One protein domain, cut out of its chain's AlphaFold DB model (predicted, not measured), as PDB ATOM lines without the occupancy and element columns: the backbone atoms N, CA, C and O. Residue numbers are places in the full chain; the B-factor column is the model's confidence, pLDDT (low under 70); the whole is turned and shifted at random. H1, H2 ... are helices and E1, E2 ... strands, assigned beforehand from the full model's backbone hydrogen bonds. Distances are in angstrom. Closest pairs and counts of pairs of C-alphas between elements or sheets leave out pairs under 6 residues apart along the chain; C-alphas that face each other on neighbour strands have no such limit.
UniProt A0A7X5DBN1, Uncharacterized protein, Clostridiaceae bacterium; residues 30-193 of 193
ATOM      1  N   THR A  30      37.546  32.042 101.097       91.69
ATOM      2  CA  THR A  30      36.967  32.786  99.972       91.69
ATOM      3  C   THR A  30      37.910  32.794  98.780       91.69
ATOM      4  O   THR A  30      39.109  33.016  98.928       91.69
ATOM      5  N   SER A  31      37.364  32.580  97.587       91.94
ATOM      6  CA  SER A  31      38.119  32.571  96.333       91.94
ATOM      7  C   SER A  31      37.337  33.229  95.196       91.94
ATOM      8  O   SER A  31      36.151  33.564  95.306       91.94
ATOM      9  N   GLY A  32      38.029  33.490  94.083       89.75
ATOM     10  CA  GLY A  32      37.394  33.967  92.853       89.75
ATOM     11  C   GLY A  32      36.698  35.327  92.979       89.75
ATOM     12  O   GLY A  32      35.713  35.579  92.285       89.75
ATOM     13  N   GLY A  33      37.186  36.195  93.869       93.06
ATOM     14  CA  GLY A  33      36.657  37.545  94.089       93.06
ATOM     15  C   GLY A  33      35.487  37.638  95.074       93.06
ATOM     16  O   GLY A  33      34.974  38.738  95.293       93.06
ATOM     17  N   ALA A  34      35.075  36.526  95.692       96.38
ATOM     18  CA  ALA A  34      34.144  36.553  96.815       96.38
ATOM     19  C   ALA A  34      34.770  37.235  98.048       96.38
ATOM     20  O   ALA A  34      35.992  37.337  98.175       96.38
ATOM     21  N   LYS A  35      33.927  37.739  98.955       96.06
ATOM     22  CA  LYS A  35      34.347  38.384 100.208       96.06
ATOM     23  C   LYS A  35      33.463  37.938 101.364       96.06
ATOM     24  O   LYS A  35      32.251  37.819 101.194       96.06
ATOM     25  N   TYR A  36      34.057  37.777 102.540       95.69
ATOM     26  CA  TYR A  36      33.390  37.387 103.778       95.69
ATOM     27  C   TYR A  36      33.732  38.378 104.890       95.69
ATOM     28  O   TYR A  36      34.865  38.845 104.975       95.69
ATOM     29  N   TYR A  37      32.750  38.709 105.727       95.44
ATOM     30  CA  TYR A  37      32.924  39.602 106.865       95.44
ATOM     31  C   TYR A  37      32.135  39.068 108.061       95.44
ATOM     32  O   TYR A  37      30.899  39.112 108.074       95.44
ATOM     33  N   GLY A  38      32.856  38.588 109.074       94.69
ATOM     34  CA  GLY A  38      32.289  38.330 110.393       94.69
ATOM     35  C   GLY A  38      31.715  39.613 110.993       94.69
ATOM     36  O   GLY A  38      32.210  40.715 110.745       94.69
ATOM     37  N   ILE A  39      30.633  39.479 111.749       94.50
ATOM     38  CA  ILE A  39      30.069  40.568 112.538       94.50
ATOM     39  C   ILE A  39      30.202  40.155 113.996       94.50
ATOM     40  O   ILE A  39      29.851  39.036 114.358       94.50
ATOM     41  N   GLU A  40      30.669  41.072 114.832       92.38
ATOM     42  CA  GLU A  40      30.639  40.931 116.286       92.38
ATOM     43  C   GLU A  40      29.332  41.486 116.861       92.38
ATOM     44  O   GLU A  40      28.760  42.463 116.357       92.38
ATOM     45  N   SER A  41      28.853  40.882 117.949       93.69
ATOM     46  CA  SER A  41      27.609  41.296 118.599       93.69
ATOM     47  C   SER A  41      27.698  42.758 119.033       93.69
ATOM     48  O   SER A  41      28.649  43.187 119.679       93.69
ATOM     49  N   GLY A  42      26.696  43.555 118.670       93.12
ATOM     50  CA  GLY A  42      26.646  44.977 118.998       93.12
ATOM     51  C   GLY A  42      27.373  45.895 118.007       93.12
ATOM     52  O   GLY A  42      27.009  47.077 117.935       93.12
ATOM     53  N   LYS A  43      28.319  45.376 117.211       95.56
ATOM     54  CA  LYS A  43      29.102  46.148 116.235       95.56
ATOM     55  C   LYS A  43      28.362  46.301 114.903       95.56
ATOM     56  O   LYS A  43      27.484  45.512 114.548       95.56
ATOM     57  N   VAL A  44      28.696  47.364 114.170       97.06
ATOM     58  CA  VAL A  44      28.091  47.691 112.871       97.06
ATOM     59  C   VAL A  44      29.071  47.358 111.749       97.06
ATOM     60  O   VAL A  44      30.134  47.963 111.655       97.06
ATOM     61  N   CYS A  45      28.677  46.464 110.848       96.38
ATOM     62  CA  CYS A  45      29.363  46.215 109.588       96.38
ATOM     63  C   CYS A  45      28.833  47.159 108.497       96.38
ATOM     64  O   CYS A  45      27.622  47.309 108.338       96.38
ATOM     65  N   LYS A  46      29.745  47.785 107.739       97.12
ATOM     66  CA  LYS A  46      29.450  48.682 106.601       97.12
ATOM     67  C   LYS A  46      30.224  48.278 105.340       97.12
ATOM     68  O   LYS A  46      30.793  49.126 104.659       97.12
ATOM     69  N   LYS A  47      30.360  46.975 105.075       96.25
ATOM     70  CA  LYS A  47      31.244  46.455 104.009       96.25
ATOM     71  C   LYS A  47      30.508  46.023 102.733       96.25
ATOM     72  O   LYS A  47      31.154  45.903 101.694       96.25
ATOM     73  N   VAL A  48      29.189  45.825 102.780       96.62
ATOM     74  CA  VAL A  48      28.399  45.255 101.673       96.62
ATOM     75  C   VAL A  48      27.134  46.064 101.382       96.62
ATOM     76  O   VAL A  48      26.595  46.703 102.280       96.62
ATOM     77  N   ASP A  49      26.665  45.998 100.137       97.94
ATOM     78  CA  ASP A  49      25.305  46.375  99.728       97.94
ATOM     79  C   ASP A  49      24.407  45.135  99.856       97.94
ATOM     80  O   ASP A  49      24.333  44.297  98.956       97.94
ATOM     81  N   LEU A  50      23.812  44.960 101.036       98.00
ATOM     82  CA  LEU A  50      22.948  43.829 101.370       98.00
ATOM     83  C   LEU A  50      21.535  44.004 100.797       98.00
ATOM     84  O   LEU A  50      20.866  43.015 100.503       98.00
ATOM     85  N   THR A  51      21.079  45.249 100.656       97.31
ATOM     86  CA  THR A  51      19.744  45.606 100.162       97.31
ATOM     87  C   THR A  51      19.656  45.632  98.636       97.31
ATOM     88  O   THR A  51      18.561  45.496  98.092       97.31
ATOM     89  N   GLY A  52      20.790  45.744  97.941       95.50
ATOM     90  CA  GLY A  52      20.882  45.838  96.486       95.50
ATOM     91  C   GLY A  52      20.626  47.245  95.942       95.50
ATOM     92  O   GLY A  52      20.294  47.378  94.764       95.50
ATOM     93  N   ASN A  53      20.734  48.282  96.779       95.44
ATOM     94  CA  ASN A  53      20.445  49.676  96.421       95.44
ATOM     95  C   ASN A  53      21.683  50.457  95.939       95.44
ATOM     96  O   ASN A  53      21.634  51.684  95.830       95.44
ATOM     97  N   LYS A  54      22.788  49.756  95.656       94.81
ATOM     98  CA  LYS A  54      24.097  50.291  95.248       94.81
ATOM     99  C   LYS A  54      24.818  51.102  96.334       94.81
ATOM    100  O   LYS A  54      25.830  51.737  96.045       94.81
ATOM    101  N   LYS A  55      24.352  51.070  97.587       96.25
ATOM    102  CA  LYS A  55      24.997  51.718  98.740       96.25
ATOM    103  C   LYS A  55      25.356  50.670  99.790       96.25
ATOM    104  O   LYS A  55      24.685  49.661  99.950       96.25
ATOM    105  N   LYS A  56      26.443  50.904 100.529       97.50
ATOM    106  CA  LYS A  56      26.822  50.022 101.642       97.50
ATOM    107  C   LYS A  56      25.811  50.172 102.781       97.50
ATOM    108  O   LYS A  56      25.540  51.289 103.221       97.50
ATOM    109  N   ASP A  57      25.312  49.054 103.291       98.38
ATOM    110  CA  ASP A  57      24.335  49.024 104.378       98.38
ATOM    111  C   ASP A  57      25.003  48.951 105.754       98.38
ATOM    112  O   ASP A  57      26.094  48.405 105.912       98.38
ATOM    113  N   LYS A  58      24.312  49.460 106.781       98.25
ATOM    114  CA  LYS A  58      24.680  49.278 108.193       98.25
ATOM    115  C   LYS A  58      24.043  47.988 108.707       98.25
ATOM    116  O   LYS A  58      22.855  47.983 109.034       98.25
ATOM    117  N   VAL A  59      24.819  46.913 108.801       98.50
ATOM    118  CA  VAL A  59      24.350  45.614 109.302       98.50
ATOM    119  C   VAL A  59      24.875  45.399 110.716       98.50
ATOM    120  O   VAL A  59      26.076  45.471 110.955       98.50
ATOM    121  N   LYS A  60      23.975  45.152 111.664       98.25
ATOM    122  CA  LYS A  60      24.299  44.907 113.074       98.25
ATOM    123  C   LYS A  60      23.469  43.742 113.567       98.25
ATOM    124  O   LYS A  60      22.303  43.632 113.200       98.25
ATOM    125  N   TYR A  61      24.016  42.930 114.457       98.12
ATOM    126  CA  TYR A  61      23.193  42.027 115.251       98.12
ATOM    127  C   TYR A  61      23.422  42.244 116.739       98.12
ATOM    128  O   TYR A  61      24.413  42.838 117.162       98.12
ATOM    129  N   THR A  62      22.466  41.786 117.531       97.25
ATOM    130  CA  THR A  62      22.584  41.681 118.979       97.25
ATOM    131  C   THR A  62      22.176  40.282 119.400       97.25
ATOM    132  O   THR A  62      21.251  39.695 118.835       97.25
ATOM    133  N   PHE A  63      22.862  39.762 120.411       95.69
ATOM    134  CA  PHE A  63      22.478  38.546 121.109       95.69
ATOM    135  C   PHE A  63      22.324  38.878 122.593       95.69
ATOM    136  O   PHE A  63      23.314  39.113 123.279       95.69
ATOM    137  N   LYS A  64      21.081  38.985 123.073       93.62
ATOM    138  CA  LYS A  64      20.758  39.299 124.476       93.62
ATOM    139  C   LYS A  64      19.619  38.406 124.942       93.62
ATOM    140  O   LYS A  64      18.688  38.174 124.176       93.62
ATOM    141  N   SER A  65      19.695  37.894 126.169       92.38
ATOM    142  CA  SER A  65      18.635  37.079 126.786       92.38
ATOM    143  C   SER A  65      18.108  35.966 125.867       92.38
ATOM    144  O   SER A  65      16.903  35.836 125.656       92.38
ATOM    145  N   LYS A  66      19.017  35.179 125.266       93.12
ATOM    146  CA  LYS A  66      18.676  34.063 124.354       93.12
ATOM    147  C   LYS A  66      17.883  34.490 123.103       93.12
ATOM    148  O   LYS A  66      17.158  33.687 122.506       93.12
ATOM    149  N   LYS A  67      18.004  35.757 122.696       96.19
ATOM    150  CA  LYS A  67      17.371  36.335 121.507       96.19
ATOM    151  C   LYS A  67      18.422  36.957 120.598       96.19
ATOM    152  O   LYS A  67      19.139  37.870 121.006       96.19
ATOM    153  N   LEU A  68      18.465  36.493 119.350       97.69
ATOM    154  CA  LEU A  68      19.273  37.086 118.288       97.69
ATOM    155  C   LEU A  68      18.397  38.035 117.474       97.69
ATOM    156  O   LEU A  68      17.344  37.624 116.992       97.69
ATOM    157  N   THR A  69      18.809  39.288 117.299       98.19
ATOM    158  CA  THR A  69      18.113  40.247 116.422       98.19
ATOM    159  C   THR A  69      19.102  40.861 115.445       98.19
ATOM    160  O   THR A  69      20.144  41.357 115.862       98.19
ATOM    161  N   VAL A  70      18.769  40.860 114.155       98.50
ATOM    162  CA  VAL A  70      19.558  41.502 113.098       98.50
ATOM    163  C   VAL A  70      18.853  42.763 112.623       98.50
ATOM    164  O   VAL A  70      17.647  42.769 112.350       98.50
ATOM    165  N   TYR A  71      19.639  43.820 112.492       98.50
ATOM    166  CA  TYR A  71      19.241  45.136 112.040       98.50
ATOM    167  C   TYR A  71      19.954  45.455 110.730       98.50
ATOM    168  O   TYR A  71      21.168  45.275 110.619       98.50
ATOM    169  N   VAL A  72      19.202  45.973 109.763       98.56
ATOM    170  CA  VAL A  72      19.727  46.516 108.507       98.56
ATOM    171  C   VAL A  72      19.290  47.972 108.435       98.56
ATOM    172  O   VAL A  72      18.098  48.266 108.522       98.56
ATOM    173  N   ASN A  73      20.250  48.892 108.351       98.00
ATOM    174  CA  ASN A  73      20.012  50.342 108.374       98.00
ATOM    175  C   ASN A  73      19.148  50.784 109.569       98.00
ATOM    176  O   ASN A  73      18.228  51.583 109.434       98.00
ATOM    177  N   GLY A  74      19.419  50.210 110.748       97.38
ATOM    178  CA  GLY A  74      18.698  50.502 111.994       97.38
ATOM    179  C   GLY A  74      17.332  49.819 112.136       97.38
ATOM    180  O   GLY A  74      16.789  49.781 113.237       97.38
ATOM    181  N   LYS A  75      16.787  49.208 111.077       98.00
ATOM    182  CA  LYS A  75      15.482  48.529 111.108       98.00
ATOM    183  C   LYS A  75      15.638  47.042 111.429       98.00
ATOM    184  O   LYS A  75      16.512  46.378 110.880       98.00
ATOM    185  N   LYS A  76      14.766  46.498 112.289       97.88
ATOM    186  CA  LYS A  76      14.730  45.057 112.618       97.88
ATOM    187  C   LYS A  76      14.315  44.234 111.391       97.88
ATOM    188  O   LYS A  76      13.175  44.341 110.918       97.88
ATOM    189  N   SER A  77      15.206  43.360 110.926       97.69
ATOM    190  CA  SER A  77      15.016  42.584 109.691       97.69
ATOM    191  C   SER A  77      14.972  41.066 109.888       97.69
ATOM    192  O   SER A  77      14.404  40.391 109.029       97.69
ATOM    193  N   LEU A  78      15.513  40.537 110.992       98.06
ATOM    194  CA  LEU A  78      15.462  39.115 111.367       98.06
ATOM    195  C   LEU A  78      15.521  38.965 112.888       98.06
ATOM    196  O   LEU A  78      16.250  39.708 113.545       98.06
ATOM    197  N   THR A  79      14.804  37.983 113.432       97.50
ATOM    198  CA  THR A  79      14.830  37.658 114.862       97.50
ATOM    199  C   THR A  79      14.781  36.150 115.047       97.50
ATOM    200  O   THR A  79      13.968  35.486 114.412       97.50
ATOM    201  N   PHE A  80      15.584  35.639 115.976       96.44
ATOM    202  CA  PHE A  80      15.455  34.293 116.518       96.44
ATOM    203  C   PHE A  80      15.208  34.390 118.015       96.44
ATOM    204  O   PHE A  80      15.929  35.084 118.736       96.44
ATOM    205  N   SER A  81      14.191  33.677 118.475       94.62
ATOM    206  CA  SER A  81      13.837  33.580 119.887       94.62
ATOM    207  C   SER A  81      14.259  32.217 120.421       94.62
ATOM    208  O   SER A  81      14.232  31.233 119.685       94.62
ATOM    209  N   LYS A  82      14.576  32.133 121.718       93.25
ATOM    210  CA  LYS A  82      14.929  30.867 122.387       93.25
ATOM    211  C   LYS A  82      16.192  30.217 121.789       93.25
ATOM    212  O   LYS A  82      16.273  28.992 121.692       93.25
ATOM    213  N   ALA A  83      17.173  31.030 121.405       93.12
ATOM    214  CA  ALA A  83      18.497  30.580 120.991       93.12
ATOM    215  C   ALA A  83      19.347  30.249 122.229       93.12
ATOM    216  O   ALA A  83      19.460  31.069 123.137       93.12
ATOM    217  N   LYS A  84      19.928  29.048 122.285       92.44
ATOM    218  CA  LYS A  84      20.817  28.624 123.374       92.44
ATOM    219  C   LYS A  84      22.146  29.375 123.294       92.44
ATOM    220  O   LYS A  84      22.556  29.967 124.283       92.44
ATOM    221  N   TYR A  85      22.756  29.403 122.112       91.06
ATOM    222  CA  TYR A  85      23.948  30.194 121.806       91.06
ATOM    223  C   TYR A  85      23.989  30.533 120.314       91.06
ATOM    224  O   TYR A  85      23.368  29.858 119.493       91.06
ATOM    225  N   CYS A  86      24.696  31.611 119.978       92.62
ATOM    226  CA  CYS A  86      24.970  32.034 118.609       92.62
ATOM    227  C   CYS A  86      26.399  31.627 118.252       92.62
ATOM    228  O   CYS A  86      27.315  32.018 118.966       92.62
ATOM    229  N   ASN A  87      26.583  30.894 117.154       92.19
ATOM    230  CA  ASN A  87      27.912  30.500 116.687       92.19
ATOM    231  C   ASN A  87      28.563  31.663 115.943       92.19
ATOM    232  O   ASN A  87      29.625  32.137 116.324       92.19
ATOM    233  N   TYR A  88      27.887  32.166 114.908       93.06
ATOM    234  CA  TYR A  88      28.354  33.324 114.159       93.06
ATOM    235  C   TYR A  88      27.208  34.042 113.446       93.06
ATOM    236  O   TYR A  88      26.167  33.464 113.110       93.06
ATOM    237  N   VAL A  89      27.449  35.320 113.160       96.75
ATOM    238  CA  VAL A  89      26.677  36.125 112.215       96.75
ATOM    239  C   VAL A  89      27.663  36.804 111.283       96.75
ATOM    240  O   VAL A  89      28.636  37.405 111.727       96.75
ATOM    241  N   SER A  90      27.417  36.721 109.986       96.94
ATOM    242  CA  SER A  90      28.318  37.275 108.984       96.94
ATOM    243  C   SER A  90      27.567  37.755 107.759       96.94
ATOM    244  O   SER A  90      26.449  37.328 107.473       96.94
ATOM    245  N   VAL A  91      28.191  38.665 107.023       98.12
ATOM    246  CA  VAL A  91      27.763  39.030 105.674       98.12
ATOM    247  C   VAL A  91      28.826  38.611 104.684       98.12
ATOM    248  O   VAL A  91      30.020  38.679 104.963       98.12
ATOM    249  N   PHE A  92      28.396  38.207 103.501       97.62
ATOM    250  CA  PHE A  92      29.308  37.874 102.421       97.62
ATOM    251  C   PHE A  92      28.811  38.437 101.100       97.62
ATOM    252  O   PHE A  92      27.620  38.703 100.932       97.62
ATOM    253  N   LYS A  93      29.743  38.639 100.173       97.69
ATOM    254  CA  LYS A  93      29.503  39.155  98.829       97.69
ATOM    255  C   LYS A  93      30.085  38.183  97.813       97.69
ATOM    256  O   LYS A  93      31.262  37.843  97.889       97.69
ATOM    257  N   LEU A  94      29.261  37.760  96.865       98.38
ATOM    258  CA  LEU A  94      29.663  36.938  95.728       98.38
ATOM    259  C   LEU A  94      30.434  37.768  94.686       98.38
ATOM    260  O   LEU A  94      30.361  39.000  94.684       98.38
ATOM    261  N   LYS A  95      31.114  37.101  93.747       97.81
ATOM    262  CA  LYS A  95      31.828  37.737  92.622       97.81
ATOM    263  C   LYS A  95      30.920  38.659  91.808       97.81
ATOM    264  O   LYS A  95      31.340  39.740  91.417       97.81
ATOM    265  N   ASN A  96      29.664  38.273  91.591       97.06
ATOM    266  CA  ASN A  96      28.668  39.084  90.881       97.06
ATOM    267  C   ASN A  96      28.122  40.280  91.695       97.06
ATOM    268  O   ASN A  96      27.127  40.891  91.307       97.06
ATOM    269  N   GLY A  97      28.715  40.577  92.854       96.94
ATOM    270  CA  GLY A  97      28.352  41.701  93.711       96.94
ATOM    271  C   GLY A  97      27.139  41.462  94.609       96.94
ATOM    272  O   GLY A  97      26.841  42.316  95.440       96.94
ATOM    273  N   LYS A  98      26.442  40.324  94.493       98.12
ATOM    274  CA  LYS A  98      25.275  40.020  95.331       98.12
ATOM    275  C   LYS A  98      25.708  39.639  96.738       98.12
ATOM    276  O   LYS A  98      26.596  38.804  96.909       98.12
ATOM    277  N   ALA A  99      25.063  40.240  97.733       98.25
ATOM    278  CA  ALA A  99      25.377  40.020  99.134       98.25
ATOM    279  C   ALA A  99      24.254  39.304  99.888       98.25
ATOM    280  O   ALA A  99      23.075  39.388  99.538       98.25
ATOM    281  N   PHE A 100      24.654  38.595 100.937       98.75
ATOM    282  CA  PHE A 100      23.791  37.777 101.777       98.75
ATOM    283  C   PHE A 100      24.246  37.861 103.233       98.75
ATOM    284  O   PHE A 100      25.388  38.222 103.524       98.75
ATOM    285  N   LEU A 101      23.349  37.496 104.144       98.69
ATOM    286  CA  LEU A 101      23.656  37.295 105.556       98.69
ATOM    287  C   LEU A 101      23.699  35.792 105.846       98.69
ATOM    288  O   LEU A 101      22.780  35.079 105.452       98.69
ATOM    289  N   ALA A 102      24.700  35.320 106.576       98.19
ATOM    290  CA  ALA A 102      24.710  33.989 107.162       98.19
ATOM    291  C   ALA A 102      24.590  34.074 108.685       98.19
ATOM    292  O   ALA A 102      25.210  34.919 109.331       98.19
ATOM    293  N   VAL A 103      23.769  33.196 109.252       97.88
ATOM    294  CA  VAL A 103      23.569  33.059 110.697       97.88
ATOM    295  C   VAL A 103      23.649  31.583 111.039       97.88
ATOM    296  O   VAL A 103      22.912  30.795 110.452       97.88
ATOM    297  N   SER A 104      24.492  31.219 112.000       96.06
ATOM    298  CA  SER A 104      24.491  29.890 112.614       96.06
ATOM    299  C   SER A 104      24.289  30.027 114.114       96.06
ATOM    300  O   SER A 104      24.985  30.797 114.780       96.06
ATOM    301  N   LEU A 105      23.317  29.297 114.650       95.31
ATOM    302  CA  LEU A 105      23.026  29.259 116.075       95.31
ATOM    303  C   LEU A 105      22.447  27.903 116.464       95.31
ATOM    304  O   LEU A 105      21.957  27.150 115.626       95.31
ATOM    305  N   VAL A 106      22.450  27.619 117.761       94.56
ATOM    306  CA  VAL A 106      21.790  26.437 118.312       94.56
ATOM    307  C   VAL A 106      20.601  26.884 119.141       94.56
ATOM    308  O   VAL A 106      20.706  27.765 119.995       94.56
ATOM    309  N   ASN A 107      19.434  26.305 118.875       95.06
ATOM    310  CA  ASN A 107      18.205  26.632 119.587       95.06
ATOM    311  C   ASN A 107      18.157  25.967 120.976       95.06
ATOM    312  O   ASN A 107      18.994  25.138 121.331       95.06
ATOM    313  N   LYS A 108      17.146  26.304 121.786       94.25
ATOM    314  CA  LYS A 108      16.985  25.757 123.146       94.25
ATOM    315  C   LYS A 108      16.931  24.223 123.228       94.25
ATOM    316  O   LYS A 108      17.173  23.688 124.301       94.25
ATOM    317  N   LYS A 109      16.598  23.530 122.132       93.38
ATOM    318  CA  LYS A 109      16.541  22.062 122.051       93.38
ATOM    319  C   LYS A 109      17.896  21.438 121.685       93.38
ATOM    320  O   LYS A 109      17.956  20.233 121.486       93.38
ATOM    321  N   GLY A 110      18.959  22.235 121.560       92.56
ATOM    322  CA  GLY A 110      20.270  21.743 121.129       92.56
ATOM    323  C   GLY A 110      20.344  21.429 119.634       92.56
ATOM    324  O   GLY A 110      21.228  20.690 119.221       92.56
ATOM    325  N   LEU A 111      19.413  21.955 118.833       94.94
ATOM    326  CA  LEU A 111      19.373  21.736 117.388       94.94
ATOM    327  C   LEU A 111      19.841  22.982 116.643       94.94
ATOM    328  O   LEU A 111      19.564  24.107 117.075       94.94
ATOM    329  N   LEU A 112      20.491  22.763 115.503       95.31
ATOM    330  CA  LEU A 112      20.881  23.817 114.576       95.31
ATOM    331  C   LEU A 112      19.658  24.627 114.127       95.31
ATOM    332  O   LEU A 112      18.615  24.075 113.770       95.31
ATOM    333  N   ASP A 113      19.816  25.942 114.107       94.75
ATOM    334  CA  ASP A 113      18.926  26.881 113.435       94.75
ATOM    335  C   ASP A 113      19.777  27.977 112.771       94.75
ATOM    336  O   ASP A 113      20.973  28.131 113.031       94.75
ATOM    337  N   GLY A 114      19.166  28.725 111.864       95.31
ATOM    338  CA  GLY A 114      19.845  29.680 111.004       95.31
ATOM    339  C   GLY A 114      19.864  29.246 109.544       95.31
ATOM    340  O   GLY A 114      18.982  28.522 109.066       95.31
ATOM    341  N   GLY A 115      20.830  29.777 108.807       97.81
ATOM    342  CA  GLY A 115      20.903  29.643 107.363       97.81
ATOM    343  C   GLY A 115      21.555  30.835 106.675       97.81
ATOM    344  O   GLY A 115      22.156  31.708 107.306       97.81
ATOM    345  N   VAL A 116      21.366  30.886 105.359       98.69
ATOM    346  CA  VAL A 116      21.690  32.053 104.532       98.69
ATOM    347  C   VAL A 116      20.412  32.808 104.211       98.69
ATOM    348  O   VAL A 116      19.388  32.213 103.868       98.69
ATOM    349  N   TYR A 117      20.482  34.130 104.291       98.81
ATOM    350  CA  TYR A 117      19.368  35.045 104.140       98.81
ATOM    351  C   TYR A 117      19.656  36.075 103.053       98.81
ATOM    352  O   TYR A 117      20.740  36.654 102.981       98.81
ATOM    353  N   GLN A 118      18.640  36.338 102.238       98.56
ATOM    354  CA  GLN A 118      18.632  37.391 101.232       98.56
ATOM    355  C   GLN A 118      17.693  38.507 101.689       98.56
ATOM    356  O   GLN A 118      16.572  38.238 102.129       98.56
ATOM    357  N   TYR A 119      18.126  39.761 101.577       98.25
ATOM    358  CA  TYR A 119      17.257  40.893 101.874       98.25
ATOM    359  C   TYR A 119      16.196  41.053 100.781       98.25
ATOM    360  O   TYR A 119      16.518  41.105  99.594       98.25
ATOM    361  N   LYS A 120      14.923  41.102 101.175       95.50
ATOM    362  CA  LYS A 120      13.769  41.323 100.298       95.50
ATOM    363  C   LYS A 120      12.710  42.124 101.051       95.50
ATOM    364  O   LYS A 120      12.284  41.714 102.131       95.50
ATOM    365  N   SER A 121      12.290  43.247 100.475       91.75
ATOM    366  CA  SER A 121      11.165  44.060 100.966       91.75
ATOM    367  C   SER A 121      11.248  44.377 102.468       91.75
ATOM    368  O   SER A 121      10.339  44.076 103.238       91.75
ATOM    369  N   GLY A 122      12.383  44.914 102.926       92.94
ATOM    370  CA  GLY A 122      12.558  45.314 104.329       92.94
ATOM    371  C   GLY A 122      12.997  44.198 105.290       92.94
ATOM    372  O   GLY A 122      13.359  44.470 106.441       92.94
ATOM    373  N   LYS A 123      12.969  42.933 104.851       97.12
ATOM    374  CA  LYS A 123      13.200  41.755 105.700       97.12
ATOM    375  C   LYS A 123      14.272  40.841 105.127       97.12
ATOM    376  O   LYS A 123      14.474  40.758 103.921       97.12
ATOM    377  N   LEU A 124      14.932  40.099 106.005       98.44
ATOM    378  CA  LEU A 124      15.842  39.027 105.618       98.44
ATOM    379  C   LEU A 124      15.042  37.733 105.476       98.44
ATOM    380  O   LEU A 124      14.432  37.261 106.435       98.44
ATOM    381  N   LYS A 125      15.019  37.168 104.272       98.31
ATOM    382  CA  LYS A 125      14.302  35.931 103.952       98.31
ATOM    383  C   LYS A 125      15.301  34.789 103.812       98.31
ATOM    384  O   LYS A 125      16.287  34.932 103.090       98.31
ATOM    385  N   LYS A 126      15.052  33.675 104.502       98.19
ATOM    386  CA  LYS A 126      15.902  32.479 104.444       98.19
ATOM    387  C   LYS A 126      15.879  31.911 103.017       98.19
ATOM    388  O   LYS A 126      14.803  31.708 102.461       98.19
ATOM    389  N   VAL A 127      17.051  31.696 102.427       98.38
ATOM    390  CA  VAL A 127      17.237  31.108 101.085       98.38
ATOM    391  C   VAL A 127      18.005  29.789 101.127       98.38
ATOM    392  O   VAL A 127      17.825  28.954 100.247       98.38
ATOM    393  N   ILE A 128      18.804  29.572 102.174       98.25
ATOM    394  CA  ILE A 128      19.397  28.276 102.514       98.25
ATOM    395  C   ILE A 128      19.062  28.004 103.970       98.25
ATOM    396  O   ILE A 128      19.281  28.870 104.814       98.25
ATOM    397  N   ASP A 129      18.540  26.818 104.256       97.31
ATOM    398  CA  ASP A 129      18.327  26.338 105.615       97.31
ATOM    399  C   ASP A 129      19.369  25.273 105.934       97.31
ATOM    400  O   ASP A 129      19.341  24.197 105.335       97.31
ATOM    401  N   PHE A 130      20.290  25.576 106.852       95.56
ATOM    402  CA  PHE A 130      21.354  24.639 107.206       95.56
ATOM    403  C   PHE A 130      20.785  23.341 107.790       95.56
ATOM    404  O   PHE A 130      21.262  22.262 107.458       95.56
ATOM    405  N   ALA A 131      19.701  23.418 108.571       94.44
ATOM    406  CA  ALA A 131      19.070  22.236 109.150       94.44
ATOM    407  C   ALA A 131      18.294  21.405 108.113       94.44
ATOM    408  O   ALA A 131      17.986  20.237 108.341       94.44
ATOM    409  N   ALA A 132      17.963  21.977 106.949       94.62
ATOM    410  CA  ALA A 132      17.275  21.231 105.900       94.62
ATOM    411  C   ALA A 132      18.183  20.221 105.183       94.62
ATOM    412  O   ALA A 132      17.657  19.348 104.491       94.62
ATOM    413  N   LEU A 133      19.509  20.298 105.355       91.88
ATOM    414  CA  LEU A 133      20.444  19.327 104.781       91.88
ATOM    415  C   LEU A 133      20.207  17.913 105.341       91.88
ATOM    416  O   LEU A 133      20.271  16.939 104.587       91.88
ATOM    417  N   THR A 134      19.806  17.785 106.612       92.75
ATOM    418  CA  THR A 134      19.511  16.478 107.225       92.75
ATOM    419  C   THR A 134      18.192  15.860 106.784       92.75
ATOM    420  O   THR A 134      17.950  14.703 107.100       92.75
ATOM    421  N   LYS A 135      17.329  16.566 106.036       89.25
ATOM    422  CA  LYS A 135      16.027  16.014 105.601       89.25
ATOM    423  C   LYS A 135      16.162  14.773 104.718       89.25
ATOM    424  O   LYS A 135      15.245  13.964 104.678       89.25
ATOM    425  N   SER A 136      17.290  14.633 104.022       84.12
ATOM    426  CA  SER A 136      17.594  13.443 103.217       84.12
ATOM    427  C   SER A 136      18.001  12.225 104.057       84.12
ATOM    428  O   SER A 136      18.017  11.114 103.542       84.12
ATOM    429  N   GLN A 137      18.316  12.417 105.343       92.06
ATOM    430  CA  GLN A 137      18.860  11.390 106.229       92.06
ATOM    431  C   GLN A 137      17.847  11.060 107.328       92.06
ATOM    432  O   GLN A 137      17.686  11.795 108.307       92.06
ATOM    433  N   LYS A 138      17.131   9.940 107.170       91.75
ATOM    434  CA  LYS A 138      16.083   9.516 108.113       91.75
ATOM    435  C   LYS A 138      16.649   9.397 109.533       91.75
ATOM    436  O   LYS A 138      17.648   8.721 109.762       91.75
ATOM    437  N   GLY A 139      16.006  10.062 110.493       91.75
ATOM    438  CA  GLY A 139      16.415  10.042 111.903       91.75
ATOM    439  C   GLY A 139      17.617  10.930 112.255       91.75
ATOM    440  O   GLY A 139      17.978  10.989 113.429       91.75
ATOM    441  N   ALA A 140      18.212  11.643 111.292       94.81
ATOM    442  CA  ALA A 140      19.307  12.568 111.558       94.81
ATOM    443  C   ALA A 140      18.794  13.900 112.132       94.81
ATOM    444  O   ALA A 140      17.856  14.510 111.609       94.81
ATOM    445  N   LYS A 141      19.435  14.378 113.201       95.00
ATOM    446  CA  LYS A 141      19.133  15.666 113.840       95.00
ATOM    447  C   LYS A 141      20.332  16.596 113.711       95.00
ATOM    448  O   LYS A 141      21.381  16.302 114.275       95.00
ATOM    449  N   SER A 142      20.160  17.708 112.994       94.19
ATOM    450  CA  SER A 142      21.200  18.732 112.827       94.19
ATOM    451  C   SER A 142      21.583  19.341 114.180       94.19
ATOM    452  O   SER A 142      20.727  19.919 114.855       94.19
ATOM    453  N   THR A 143      22.852  19.245 114.564       93.31
ATOM    454  CA  THR A 143      23.389  19.774 115.830       93.31
ATOM    455  C   THR A 143      24.242  21.015 115.616       93.31
ATOM    456  O   THR A 143      24.235  21.913 116.455       93.31
ATOM    457  N   PHE A 144      24.922  21.100 114.475       91.81
ATOM    458  CA  PHE A 144      25.782  22.218 114.111       91.81
ATOM    459  C   PHE A 144      25.832  22.377 112.587       91.81
ATOM    460  O   PHE A 144      25.442  21.472 111.858       91.81
ATOM    461  N   GLY A 145      26.253  23.533 112.085       91.94
ATOM    462  CA  GLY A 145      26.361  23.764 110.650       91.94
ATOM    463  C   GLY A 145      26.515  25.228 110.287       91.94
ATOM    464  O   GLY A 145      26.300  26.125 111.109       91.94
ATOM    465  N   GLY A 146      26.889  25.475 109.042       94.44
ATOM    466  CA  GLY A 146      27.229  26.807 108.593       94.44
ATOM    467  C   GLY A 146      27.751  26.875 107.167       94.44
ATOM    468  O   GLY A 146      27.607  25.954 106.366       94.44
ATOM    469  N   LEU A 147      28.361  28.013 106.861       94.31
ATOM    470  CA  LEU A 147      29.145  28.237 105.660       94.31
ATOM    471  C   LEU A 147      30.518  27.569 105.828       94.31
ATOM    472  O   LEU A 147      31.178  27.793 106.838       94.31
ATOM    473  N   ALA A 148      30.943  26.786 104.837       93.50
ATOM    474  CA  ALA A 148      32.287  26.208 104.770       93.50
ATOM    475  C   ALA A 148      33.230  27.080 103.926       93.50
ATOM    476  O   ALA A 148      34.341  27.394 104.345       93.50
ATOM    477  N   SER A 149      32.780  27.496 102.740       95.00
ATOM    478  CA  SER A 149      33.572  28.305 101.810       95.00
ATOM    479  C   SER A 149      32.693  29.026 100.787       95.00
ATOM    480  O   SER A 149      31.494  28.754 100.649       95.00
ATOM    481  N   ILE A 150      33.281  29.993 100.083       97.06
ATOM    482  CA  ILE A 150      32.622  30.761  99.025       97.06
ATOM    483  C   ILE A 150      33.582  30.889  97.841       97.06
ATOM    484  O   ILE A 150      34.595  31.579  97.944       97.06
ATOM    485  N   ASP A 151      33.231  30.294  96.700       96.75
ATOM    486  CA  ASP A 151      33.976  30.449  95.447       96.75
ATOM    487  C   ASP A 151      33.132  31.175  94.406       96.75
ATOM    488  O   ASP A 151      32.070  30.702  93.996       96.75
ATOM    489  N   LYS A 152      33.609  32.332  93.937       97.75
ATOM    490  CA  LYS A 152      32.927  33.149  92.922       97.75
ATOM    491  C   LYS A 152      31.460  33.427  93.302       97.75
ATOM    492  O   LYS A 152      31.177  34.324  94.091       97.75
ATOM    493  N   ASN A 153      30.523  32.686  92.705       98.19
ATOM    494  CA  ASN A 153      29.073  32.803  92.883       98.19
ATOM    495  C   ASN A 153      28.446  31.555  93.534       98.19
ATOM    496  O   ASN A 153      27.220  31.413  93.519       98.19
ATOM    497  N   THR A 154      29.275  30.660  94.067       98.00
ATOM    498  CA  THR A 154      28.896  29.414  94.727       98.00
ATOM    499  C   THR A 154      29.250  29.489  96.205       98.00
ATOM    500  O   THR A 154      30.279  30.034  96.598       98.00
ATOM    501  N   VAL A 155      28.355  28.965  97.029       97.88
ATOM    502  CA  VAL A 155      28.476  28.897  98.479       97.88
ATOM    503  C   VAL A 155      28.439  27.432  98.877       97.88
ATOM    504  O   VAL A 155      27.475  26.737  98.557       97.88
ATOM    505  N   HIS A 156      29.460  26.987  99.597       97.31
ATOM    506  CA  HIS A 156      29.537  25.648 100.161       97.31
ATOM    507  C   HIS A 156      29.048  25.709 101.606       97.31
ATOM    508  O   HIS A 156      29.542  26.514 102.402       97.31
ATOM    509  N   VAL A 157      28.048  24.898 101.949       96.06
ATOM    510  CA  VAL A 157      27.489  24.838 103.308       96.06
ATOM    511  C   VAL A 157      27.578  23.419 103.841       96.06
ATOM    512  O   VAL A 157      27.553  22.463 103.067       96.06
ATOM    513  N   TYR A 158      27.645  23.286 105.159       94.56
ATOM    514  CA  TYR A 158      27.688  21.998 105.836       94.56
ATOM    515  C   TYR A 158      26.779  21.979 107.060       94.56
ATOM    516  O   TYR A 158      26.428  23.023 107.617       94.56
ATOM    517  N   CYS A 159      26.411  20.779 107.487       94.06
ATOM    518  CA  CYS A 159      25.835  20.523 108.790       94.06
ATOM    519  C   CYS A 159      26.383  19.224 109.375       94.06
ATOM    520  O   CYS A 159      26.583  18.236 108.667       94.06
ATOM    521  N   GLU A 160      26.573  19.234 110.682       94.19
ATOM    522  CA  GLU A 160      26.794  18.050 111.488       94.19
ATOM    523  C   GLU A 160      25.459  17.585 112.055       94.19
ATOM    524  O   GLU A 160      24.631  18.392 112.502       94.19
ATOM    525  N   ALA A 161      25.249  16.276 112.054       95.19
ATOM    526  CA  ALA A 161      24.013  15.694 112.530       95.19
ATOM    527  C   ALA A 161      24.249  14.408 113.306       95.19
ATOM    528  O   ALA A 161      25.038  13.561 112.902       95.19
ATOM    529  N   LYS A 162      23.490  14.222 114.384       95.00
ATOM    530  CA  LYS A 162      23.455  12.954 115.112       95.00
ATOM    531  C   LYS A 162      22.433  12.016 114.475       95.00
ATOM    532  O   LYS A 162      21.277  12.414 114.298       95.00
ATOM    533  N   GLN A 163      22.827  10.776 114.192       94.56
ATOM    534  CA  GLN A 163      21.951   9.711 113.695       94.56
ATOM    535  C   GLN A 163      22.226   8.421 114.484       94.56
ATOM    536  O   GLN A 163      23.212   7.724 114.254       94.56
ATOM    537  N   GLY A 164      21.364   8.106 115.455       91.56
ATOM    538  CA  GLY A 164      21.597   6.988 116.375       91.56
ATOM    539  C   GLY A 164      22.872   7.191 117.204       91.56
ATOM    540  O   GLY A 164      22.978   8.178 117.939       91.56
ATOM    541  N   LYS A 165      23.819   6.251 117.082       90.31
ATOM    542  CA  LYS A 165      25.147   6.293 117.725       90.31
ATOM    543  C   LYS A 165      26.231   6.967 116.869       90.31
ATOM    544  O   LYS A 165      27.333   7.144 117.365       90.31
ATOM    545  N   SER A 166      25.929   7.343 115.626       91.69
ATOM    546  CA  SER A 166      26.903   7.919 114.689       91.69
ATOM    547  C   SER A 166      26.694   9.416 114.481       91.69
ATOM    548  O   SER A 166      25.592   9.943 114.696       91.69
ATOM    549  N   TYR A 167      27.740  10.077 113.988       92.56
ATOM    550  CA  TYR A 167      27.673  11.444 113.498       92.56
ATOM    551  C   TYR A 167      27.794  11.466 111.976       92.56
ATOM    552  O   TYR A 167      28.494  10.672 111.352       92.56
ATOM    553  N   LEU A 168      27.038  12.368 111.361       95.06
ATOM    554  CA  LEU A 168      27.081  12.632 109.933       95.06
ATOM    555  C   LEU A 168      27.641  14.027 109.707       95.06
ATOM    556  O   LEU A 168      27.245  14.965 110.401       95.06
ATOM    557  N   ASN A 169      28.471  14.172 108.682       94.38
ATOM    558  CA  ASN A 169      28.732  15.458 108.056       94.38
ATOM    559  C   ASN A 169      28.017  15.476 106.704       94.38
ATOM    560  O   ASN A 169      28.205  14.585 105.877       94.38
ATOM    561  N   ILE A 170      27.144  16.457 106.506       94.94
ATOM    562  CA  ILE A 170      26.378  16.626 105.275       94.94
ATOM    563  C   ILE A 170      26.728  17.984 104.701       94.94
ATOM    564  O   ILE A 170      26.514  18.998 105.364       94.94
ATOM    565  N   SER A 171      27.195  18.024 103.461       95.44
ATOM    566  CA  SER A 171      27.546  19.265 102.779       95.44
ATOM    567  C   SER A 171      26.828  19.396 101.444       95.44
ATOM    568  O   SER A 171      26.367  18.418 100.846       95.44
ATOM    569  N   ARG A 172      26.654  20.642 101.001       96.50
ATOM    570  CA  ARG A 172      26.044  20.941  99.710       96.50
ATOM    571  C   ARG A 172      26.440  22.314  99.190       96.50
ATOM    572  O   ARG A 172      26.502  23.287  99.941       96.50
ATOM    573  N   ASP A 173      26.559  22.404  97.875       97.94
ATOM    574  CA  ASP A 173      26.836  23.644  97.169       97.94
ATOM    575  C   ASP A 173      25.547  24.333  96.748       97.94
ATOM    576  O   ASP A 173      24.544  23.709  96.374       97.94
ATOM    577  N   TYR A 174      25.597  25.659  96.756       98.44
ATOM    578  CA  TYR A 174      24.532  26.518  96.282       98.44
ATOM    579  C   TYR A 174      25.099  27.584  95.360       98.44
ATOM    580  O   TYR A 174      25.918  28.397  95.778       98.44
ATOM    581  N   THR A 175      24.619  27.638  94.123       98.38
ATOM    582  CA  THR A 175      25.073  28.620  93.131       98.38
ATOM    583  C   THR A 175      24.034  29.715  92.956       98.38
ATOM    584  O   THR A 175      22.825  29.458  92.962       98.38
ATOM    585  N   TYR A 176      24.489  30.954  92.775       98.25
ATOM    586  CA  TYR A 176      23.603  32.055  92.427       98.25
ATOM    587  C   TYR A 176      23.018  31.860  91.024       98.25
ATOM    588  O   TYR A 176      23.711  32.007  90.019       98.25
ATOM    589  N   LYS A 177      21.721  31.562  90.957       97.06
ATOM    590  CA  LYS A 177      20.949  31.392  89.724       97.06
ATOM    591  C   LYS A 177      19.527  31.899  89.940       97.06
ATOM    592  O   LYS A 177      18.966  31.767  91.027       97.06
ATOM    593  N   SER A 178      18.927  32.496  88.912       94.88
ATOM    594  CA  SER A 178      17.543  32.996  88.980       94.88
ATOM    595  C   SER A 178      17.315  33.931  90.181       94.88
ATOM    596  O   SER A 178      16.372  33.772  90.955       94.88
ATOM    597  N   LYS A 179      18.219  34.906  90.346       96.12
ATOM    598  CA  LYS A 179      18.175  35.965  91.371       96.12
ATOM    599  C   LYS A 179      18.334  35.497  92.835       96.12
ATOM    600  O   LYS A 179      18.104  36.295  93.751       96.12
ATOM    601  N   THR A 180      18.731  34.246  93.091       97.88
ATOM    602  CA  THR A 180      18.947  33.713  94.451       97.88
ATOM    603  C   THR A 180      19.932  32.535  94.468       97.88
ATOM    604  O   THR A 180      20.428  32.133  93.423       97.88
ATOM    605  N   LEU A 181      20.236  31.984  95.645       98.31
ATOM    606  CA  LEU A 181      21.066  30.785  95.793       98.31
ATOM    607  C   LEU A 181      20.213  29.528  95.579       98.31
ATOM    608  O   LEU A 181      19.155  29.375  96.192       98.31
ATOM    609  N   LYS A 182      20.657  28.634  94.692       98.00
ATOM    610  CA  LYS A 182      19.961  27.387  94.350       98.00
ATOM    611  C   LYS A 182      20.863  26.185  94.612       98.00
ATOM    612  O   LYS A 182      22.041  26.261  94.275       98.00
ATOM    613  N   PRO A 183      20.325  25.089  95.172       96.62
ATOM    614  CA  PRO A 183      21.120  23.903  95.445       96.62
ATOM    615  C   PRO A 183      21.666  23.308  94.147       96.62
ATOM    616  O   PRO A 183      20.921  23.118  93.181       96.62
ATOM    617  N   VAL A 184      22.941  22.943  94.152       96.00
ATOM    618  CA  VAL A 184      23.530  22.090  93.124       96.00
ATOM    619  C   VAL A 184      23.136  20.648  93.462       96.00
ATOM    620  O   VAL A 184      23.279  20.177  94.593       96.00
ATOM    621  N   LYS A 185      22.500  19.940  92.518       87.81
ATOM    622  CA  LYS A 185      21.937  18.605  92.796       87.81
ATOM    623  C   LYS A 185      23.025  17.569  93.079       87.81
ATOM    624  O   LYS A 185      22.926  16.871  94.080       87.81
ATOM    625  N   LYS A 186      24.056  17.525  92.233       91.38
ATOM    626  CA  LYS A 186      25.145  16.537  92.281       91.38
ATOM    627  C   LYS A 186      26.224  16.828  93.337       91.38
ATOM    628  O   LYS A 186      27.166  16.062  93.442       91.38
ATOM    629  N   SER A 187      26.104  17.913  94.105       93.12
ATOM    630  CA  SER A 187      27.093  18.302  95.120       93.12
ATOM    631  C   SER A 187      26.713  17.868  96.540       93.12
ATOM    632  O   SER A 187      27.332  18.333  97.489       93.12
ATOM    633  N   LEU A 188      25.607  17.140  96.731       93.38
ATOM    634  CA  LEU A 188      25.241  16.668  98.064       93.38
ATOM    635  C   LEU A 188      26.240  15.585  98.467       93.38
ATOM    636  O   LEU A 188      26.332  14.566  97.787       93.38
ATOM    637  N   GLN A 189      26.944  15.800  99.569       93.94
ATOM    638  CA  GLN A 189      27.864  14.821 100.131       93.94
ATOM    639  C   GLN A 189      27.415  14.469 101.543       93.94
ATOM    640  O   GLN A 189      26.932  15.326 102.284       93.94
ATOM    641  N   VAL A 190      27.558  13.195 101.892       94.12
ATOM    642  CA  VAL A 190      27.262  12.667 103.223       94.12
ATOM    643  C   VAL A 190      28.428  11.777 103.614       94.12
ATOM    644  O   VAL A 190      28.720  10.811 102.914       94.12
ATOM    645  N   SER A 191      29.081  12.093 104.724       92.56
ATOM    646  CA  SER A 191      30.079  11.228 105.346       92.56
ATOM    647  C   SER A 191      29.663  10.887 106.771       92.56
ATOM    648  O   SER A 191      28.875  11.602 107.396       92.56
ATOM    649  N   ARG A 192      30.169   9.761 107.272       91.50
ATOM    650  CA  ARG A 192      29.922   9.263 108.625       91.50
ATOM    651  C   ARG A 192      31.243   9.181 109.379       91.50
ATOM    652  O   ARG A 192      32.254   8.833 108.771       91.50
ATOM    653  N   TRP A 193      31.197   9.477 110.671       80.06
ATOM    654  CA  TRP A 193      32.279   9.263 111.625       80.06
ATOM    655  C   TRP A 193      31.713   8.925 113.010       80.06
ATOM    656  O   TRP A 193      30.491   9.141 113.241       80.06
TER     657      TRP A 193
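What this domain is: This is residues 30 to 193 of the 193 residues of an uncharacterized protein of Clostridiaceae bacterium (UniProt A0A7X5DBN1). Three strongly twisted sheets are stacked one after another, partly face to face, with E1, E5, E6, E7 and E8 between the small sheet E2, E3, E4 and the branched sheet E9 to E13. The short helix H1 is over the branched sheet, and residues 40 to 58 make a long loop before E2. The printed part has 164 residues, mostly strand, in the order E1 to E8, H1, E9 to E13; neighbour strands are antiparallel. It is compact, with a radius of gyration of the C-alphas of 15.5 A and spans of 48 by 38 by 24 A.

How they stand to each other: The sheet of E1, residues 35 to 39, E5, 83 to 93, E6, 99 to 107, E7, 112 to 120, and E8, 123 to 128, runs in that order. N 37 and O 91 of E1 and E5 are 2.8 A apart, within hydrogen-bond range. In the hairpins E5 and E6, E6 and E7, and E7 and E8, such pairs are N 102 and O 90, 2.8 A, N 117 and O 101, 2.7 A, and N 120 and O 123, 2.8 A. E2, residues 59 to 64, E3, 67 to 72, and E4, 75 to 80, form a meander, each strand the antiparallel neighbour of the one before, with N 71 and O 60 at 2.8 A and N 70 and O 78 at 2.8 A. The closest C-alphas of E4 and E8 are those of Ser 77 and Lys 123, 4.5 A apart. In the branched sheet, E11, residues 166 to 177, has E10, 154 to 163, on one side, and E12, 180 to 183, and E13, 189 to 192, on the other side. E9, residues 141 to 151, is the other neighbour of E10. Here N 148 and O 156, N 155 and O 174, and N 177 and O 180 are each 2.8 A apart, and N 169 and O 191 2.9 A. The closest C-alphas of E6 and E9 are those of Ser 104 and Gly 146, 5.8 A apart. H1, residues 130 to 136, is on the branched sheet at a height of 7.4 A; 0 of its 3 O i to N i+4 pairs and 2 of its 4 O i to N i+3 pairs are within range.

Where its parts are: E1 begins at C-alpha 35, (34.347, 38.384, 100.208). E11 measures 34.8 A, E10 28.2 A and E9 27.9 A. E13 ends at C-alpha 192, (29.922, 9.263, 108.625).

The domain as a whole: The C-alphas of Lys 54 and Lys 165, the two farthest apart, are 49.4 A apart. The link from E1 to E2 is long; the printed part has no cut, and no printed residue is under 70 in pLDDT.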